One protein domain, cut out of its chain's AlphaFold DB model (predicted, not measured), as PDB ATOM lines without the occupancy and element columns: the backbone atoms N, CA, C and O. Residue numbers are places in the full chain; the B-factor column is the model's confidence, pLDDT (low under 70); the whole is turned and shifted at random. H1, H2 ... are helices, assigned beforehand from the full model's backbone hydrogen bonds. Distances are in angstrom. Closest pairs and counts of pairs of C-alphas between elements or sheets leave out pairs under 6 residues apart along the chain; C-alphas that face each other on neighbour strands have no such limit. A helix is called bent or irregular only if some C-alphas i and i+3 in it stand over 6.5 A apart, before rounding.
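This is residues 63 to 107 of the 332 residues of an uncharacterized protein of Puccinia coronata f. sp. avenae (UniProt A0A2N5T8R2). Two helices, a longer H1 and a short H2, lie side by side and run opposite ways, and a long tail without named elements, residues 91 to 107, folds back from the end of H2 past the end of H1 and beyond it. The printed part has 45 residues with two named helices, H1 then H2, and no named strand; its class is all helix, though under half of the residues, 19 of 45, are in named elements. It is only just compact, close to loose, with a radius of gyration of the C-alphas of 10.9 A, and its elongated outline spans 35 by 21 by 15 A.

Begin at Leu 63 and go on to H1, residues 67 to 79, and then to H2, residues 85 to 90. The two are close but not clearly touching, with 2 pairs of C-alphas within 8 A; look at the closest, Val 73 and Phe 88, whose C-alphas are 6.4 A apart. Their lines stand at a shallow tilt of 14 degrees, opposite ways, with centres 10.5 A apart. In H2 every O i to N i+4 pair is within hydrogen-bond range; in H1 7 of 9 are.

Find C-alpha 67 at (-0.356, 36.065, 98.969); from there H1 runs 19.1 A to C-alpha 79 at (-3.226, 45.283, 82.536). It is irregular: C-alphas 75 and 78 are 7.6 A apart. After a tight link of 5 residues, H2 runs 8.7 A from C-alpha 85 to C-alpha 90 at (8.966, 38.497, 88.798).

The C-alphas of Cys 65 and Pro 107, the two farthest apart, are 35.2 A from each other. The printed part has no cut. In the B-factor column the mean pLDDT of the printed part is 77.5, and you will find values under 70 at residue 97 and residues 104 to 107 of this model.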
ATOM      1  N   LEU A  63       1.054  31.770  95.154       72.94
ATOM      2  CA  LEU A  63      -0.168  32.270  95.800       72.94
ATOM      3  C   LEU A  63      -0.229  31.988  97.307       72.94
ATOM      4  O   LEU A  63      -0.695  32.840  98.059       72.94
ATOM      5  N   ASP A  64       0.277  30.834  97.738       72.69
ATOM      6  CA  ASP A  64       0.226  30.417  99.141       72.69
ATOM      7  C   ASP A  64       1.426  30.937  99.953       72.69
ATOM      8  O   ASP A  64       1.288  31.269 101.130       72.69
ATOM      9  N   CYS A  65       2.606  31.051  99.332       76.06
ATOM     10  CA  CYS A  65       3.840  31.499  99.990       76.06
ATOM     11  C   CYS A  65       3.983  33.030 100.033       76.06
ATOM     12  O   CYS A  65       4.639  33.566 100.930       76.06
ATOM     13  N   GLU A  66       3.388  33.743  99.073       79.75
ATOM     14  CA  GLU A  66       3.398  35.205  99.000       79.75
ATOM     15  C   GLU A  66       2.045  35.754  98.496       79.75
ATOM     16  O   GLU A  66       1.907  36.196  97.346       79.75
ATOM     17  N   PRO A  67       1.013  35.735  99.363       80.56
ATOM     18  CA  PRO A  67      -0.356  36.065  98.969       80.56
ATOM     19  C   PRO A  67      -0.530  37.535  98.576       80.56
ATOM     20  O   PRO A  67      -1.364  37.840  97.731       80.56
ATOM     21  N   GLU A  68       0.261  38.453  99.140       81.88
ATOM     22  CA  GLU A  68       0.183  39.887  98.825       81.88
ATOM     23  C   GLU A  68       0.634  40.179  97.386       81.88
ATOM     24  O   GLU A  68      -0.106  40.805  96.624       81.88
ATOM     25  N   SER A  69       1.806  39.667  96.987       79.12
ATOM     26  CA  SER A  69       2.306  39.771  95.609       79.12
ATOM     27  C   SER A  69       1.327  39.126  94.630       79.12
ATOM     28  O   SER A  69       0.980  39.703  93.601       79.12
ATOM     29  N   SER A  70       0.813  37.950  94.985       81.25
ATOM     30  CA  SER A  70      -0.090  37.197  94.121       81.25
ATOM     31  C   SER A  70      -1.455  37.873  93.957       81.25
ATOM     32  O   SER A  70      -1.986  37.929  92.847       81.25
ATOM     33  N   GLN A  71      -2.012  38.447  95.027       84.38
ATOM     34  CA  GLN A  71      -3.251  39.223  94.955       84.38
ATOM     35  C   GLN A  71      -3.074  40.455  94.065       84.38
ATOM     36  O   GLN A  71      -3.944  40.756  93.247       84.38
ATOM     37  N   TRP A  72      -1.926  41.126  94.159       86.31
ATOM     38  CA  TRP A  72      -1.623  42.262  93.296       86.31
ATOM     39  C   TRP A  72      -1.595  41.875  91.810       86.31
ATOM     40  O   TRP A  72      -2.154  42.601  90.980       86.31
ATOM     41  N   VAL A  73      -1.013  40.719  91.466       85.75
ATOM     42  CA  VAL A  73      -1.040  40.187  90.091       85.75
ATOM     43  C   VAL A  73      -2.477  39.947  89.633       85.75
ATOM     44  O   VAL A  73      -2.835  40.340  88.525       85.75
ATOM     45  N   MET A  74      -3.323  39.364  90.487       84.50
ATOM     46  CA  MET A  74      -4.732  39.103  90.168       84.50
ATOM     47  C   MET A  74      -5.521  40.399  89.932       84.50
ATOM     48  O   MET A  74      -6.260  40.502  88.948       84.50
ATOM     49  N   ASP A  75      -5.318  41.413  90.772       86.12
ATOM     50  CA  ASP A  75      -5.997  42.710  90.663       86.12
ATOM     51  C   ASP A  75      -5.578  43.478  89.399       86.12
ATOM     52  O   ASP A  75      -6.375  44.212  88.801       86.12
ATOM     53  N   ASN A  76      -4.334  43.281  88.952       85.50
ATOM     54  CA  ASN A  76      -3.769  43.958  87.789       85.50
ATOM     55  C   ASN A  76      -3.701  43.078  86.537       85.50
ATOM     56  O   ASN A  76      -3.247  43.554  85.500       85.50
ATOM     57  N   PHE A  77      -4.228  41.852  86.571       84.38
ATOM     58  CA  PHE A  77      -4.172  40.904  85.453       84.38
ATOM     59  C   PHE A  77      -4.733  41.490  84.149       84.38
ATOM     60  O   PHE A  77      -4.208  41.263  83.065       84.38
ATOM     61  N   LYS A  78      -5.762  42.341  84.251       83.31
ATOM     62  CA  LYS A  78      -6.352  43.056  83.104       83.31
ATOM     63  C   LYS A  78      -5.387  44.023  82.411       83.31
ATOM     64  O   LYS A  78      -5.700  44.498  81.332       83.31
ATOM     65  N   ARG A  79      -4.266  44.368  83.037       85.06
ATOM     66  CA  ARG A  79      -3.226  45.283  82.536       85.06
ATOM     67  C   ARG A  79      -2.007  44.520  82.001       85.06
ATOM     68  O   ARG A  79      -1.044  45.134  81.537       85.06
ATOM     69  N   MET A  80      -2.038  43.191  82.089       83.88
ATOM     70  CA  MET A  80      -0.971  42.316  81.633       83.88
ATOM     71  C   MET A  80      -1.047  42.124  80.112       83.88
ATOM     72  O   MET A  80      -2.118  41.935  79.539       83.88
ATOM     73  N   THR A  81       0.104  42.167  79.459       81.75
ATOM     74  CA  THR A  81       0.328  41.932  78.032       81.75
ATOM     75  C   THR A  81       1.397  40.851  77.872       81.75
ATOM     76  O   THR A  81       2.079  40.484  78.830       81.75
ATOM     77  N   THR A  82       1.582  40.340  76.653       80.50
ATOM     78  CA  THR A  82       2.662  39.380  76.356       80.50
ATOM     79  C   THR A  82       4.046  39.928  76.690       80.50
ATOM     80  O   THR A  82       4.932  39.158  77.048       80.50
ATOM     81  N   ASP A  83       4.212  41.249  76.622       81.12
ATOM     82  CA  ASP A  83       5.508  41.909  76.764       81.12
ATOM     83  C   ASP A  83       5.845  42.237  78.228       81.12
ATOM     84  O   ASP A  83       7.020  42.289  78.582       81.12
ATOM     85  N   ASN A  84       4.839  42.434  79.092       80.88
ATOM     86  CA  ASN A  84       5.040  42.790  80.505       80.88
ATOM     87  C   ASN A  84       4.731  41.646  81.496       80.88
ATOM     88  O   ASN A  84       4.944  41.813  82.695       80.88
ATOM     89  N   CYS A  85       4.262  40.488  81.012       81.81
ATOM     90  CA  CYS A  85       3.883  39.334  81.838       81.81
ATOM     91  C   CYS A  85       5.014  38.875  82.772       81.81
ATOM     92  O   CYS A  85       4.791  38.657  83.961       81.81
ATOM     93  N   ASN A  86       6.251  38.807  82.267       84.00
ATOM     94  CA  ASN A  86       7.397  38.393  83.082       84.00
ATOM     95  C   ASN A  86       7.669  39.366  84.236       84.00
ATOM     96  O   ASN A  86       7.940  38.912  85.346       84.00
ATOM     97  N   SER A  87       7.547  40.676  83.996       81.81
ATOM     98  CA  SER A  87       7.682  41.700  85.038       81.81
ATOM     99  C   SER A  87       6.567  41.608  86.071       81.81
ATOM    100  O   SER A  87       6.834  41.685  87.260       81.81
ATOM    101  N   PHE A  88       5.328  41.346  85.650       80.75
ATOM    102  CA  PHE A  88       4.208  41.147  86.577       80.75
ATOM    103  C   PHE A  88       4.410  39.958  87.523       80.75
ATOM    104  O   PHE A  88       3.932  40.000  88.650       80.75
ATOM    105  N   ILE A  89       5.083  38.902  87.064       80.50
ATOM    106  CA  ILE A  89       5.326  37.691  87.858       80.50
ATOM    107  C   ILE A  89       6.594  37.822  88.715       80.50
ATOM    108  O   ILE A  89       6.649  37.261  89.809       80.50
ATOM    109  N   SER A  90       7.618  38.514  88.211       78.75
ATOM    110  CA  SER A  90       8.966  38.497  88.798       78.75
ATOM    111  C   SER A  90       9.301  39.738  89.623       78.75
ATOM    112  O   SER A  90      10.104  39.640  90.549       78.75
ATOM    113  N   ASP A  91       8.719  40.892  89.293       78.38
ATOM    114  CA  ASP A  91       9.038  42.166  89.934       78.38
ATOM    115  C   ASP A  91       8.070  42.445  91.091       78.38
ATOM    116  O   ASP A  91       6.900  42.052  91.074       78.38
ATOM    117  N   SER A  92       8.541  43.164  92.112       71.81
ATOM    118  CA  SER A  92       7.649  43.638  93.170       71.81
ATOM    119  C   SER A  92       6.653  44.648  92.591       71.81
ATOM    120  O   SER A  92       7.041  45.486  91.772       71.81
ATOM    121  N   PRO A  93       5.404  44.694  93.089       71.69
ATOM    122  CA  PRO A  93       4.432  45.737  92.750       71.69
ATOM    123  C   PRO A  93       4.977  47.173  92.780       71.69
ATOM    124  O   PRO A  93       4.505  48.041  92.050       71.69
ATOM    125  N   LYS A  94       5.960  47.435  93.652       70.69
ATOM    126  CA  LYS A  94       6.592  48.749  93.842       70.69
ATOM    127  C   LYS A  94       7.623  49.091  92.763       70.69
ATOM    128  O   LYS A  94       7.893  50.271  92.553       70.69
ATOM    129  N   ASP A  95       8.168  48.081  92.097       74.69
ATOM    130  CA  ASP A  95       9.216  48.221  91.082       74.69
ATOM    131  C   ASP A  95       8.619  48.423  89.678       74.69
ATOM    132  O   ASP A  95       9.294  48.876  88.751       74.69
ATOM    133  N   ILE A  96       7.314  48.179  89.528       75.44
ATOM    134  CA  ILE A  96       6.566  48.408  88.292       75.44
ATOM    135  C   ILE A  96       6.115  49.873  88.252       75.44
ATOM    136  O   ILE A  96       5.035  50.248  88.709       75.44
ATOM    137  N   ALA A  97       6.975  50.725  87.692       68.06
ATOM    138  CA  ALA A  97       6.781  52.176  87.662       68.06
ATOM    139  C   ALA A  97       5.563  52.639  86.837       68.06
ATOM    140  O   ALA A  97       5.009  53.706  87.101       68.06
ATOM    141  N   ILE A  98       5.158  51.870  85.818       74.62
ATOM    142  CA  ILE A  98       4.060  52.228  84.914       74.62
ATOM    143  C   ILE A  98       3.181  51.005  84.679       74.62
ATOM    144  O   ILE A  98       3.606  50.009  84.098       74.62
ATOM    145  N   LEU A  99       1.922  51.117  85.092       75.88
ATOM    146  CA  LEU A  99       0.895  50.144  84.764       75.88
ATOM    147  C   LEU A  99       0.228  50.517  83.445       75.88
ATOM    148  O   LEU A  99      -0.252  51.641  83.277       75.88
ATOM    149  N   ASN A 100       0.132  49.548  82.538       79.50
ATOM    150  CA  ASN A 100      -0.676  49.704  81.336       79.50
ATOM    151  C   ASN A 100      -2.136  50.008  81.717       79.50
ATOM    152  O   ASN A 100      -2.608  49.586  82.788       79.50
ATOM    153  N   PRO A 101      -2.879  50.742  80.869       80.94
ATOM    154  CA  PRO A 101      -4.319  50.856  81.046       80.94
ATOM    155  C   PRO A 101      -4.936  49.447  81.097       80.94
ATOM    156  O   PRO A 101      -4.396  48.525  80.478       80.94
ATOM    157  N   PRO A 102      -6.036  49.237  81.845       78.62
ATOM    158  CA  PRO A 102      -6.747  47.970  81.784       78.62
ATOM    159  C   PRO A 102      -7.122  47.722  80.331       78.62
ATOM    160  O   PRO A 102      -7.659  48.619  79.682       78.62
ATOM    161  N   SER A 103      -6.827  46.525  79.835       73.12
ATOM    162  CA  SER A 103      -7.259  46.097  78.520       73.12
ATOM    163  C   SER A 103      -8.760  46.336  78.437       73.12
ATOM    164  O   SER A 103      -9.517  45.862  79.298       73.12
ATOM    165  N   GLU A 104      -9.180  47.127  77.448       69.94
ATOM    166  CA  GLU A 104     -10.596  47.337  77.204       69.94
ATOM    167  C   GLU A 104     -11.211  45.958  77.008       69.94
ATOM    168  O   GLU A 104     -10.774  45.167  76.167       69.94
ATOM    169  N   VAL A 105     -12.199  45.640  77.845       56.12
ATOM    170  CA  VAL A 105     -13.062  44.497  77.590       56.12
ATOM    171  C   VAL A 105     -13.878  44.912  76.381       56.12
ATOM    172  O   VAL A 105     -14.979  45.441  76.518       56.12
ATOM    173  N   HIS A 106     -13.321  44.731  75.185       50.91
ATOM    174  CA  HIS A 106     -14.154  44.668  74.010       50.91
ATOM    175  C   HIS A 106     -15.138  43.542  74.313       50.91
ATOM    176  O   HIS A 106     -14.692  42.428  74.625       50.91
ATOM    177  N   PRO A 107     -16.457  43.812  74.337       49.62
ATOM    178  CA  PRO A 107     -17.401  42.722  74.315       49.62
ATOM    179  C   PRO A 107     -16.971  41.900  73.114       49.62
ATOM    180  O   PRO A 107     -16.962  42.425  72.003       49.62
TER     181      PRO A 107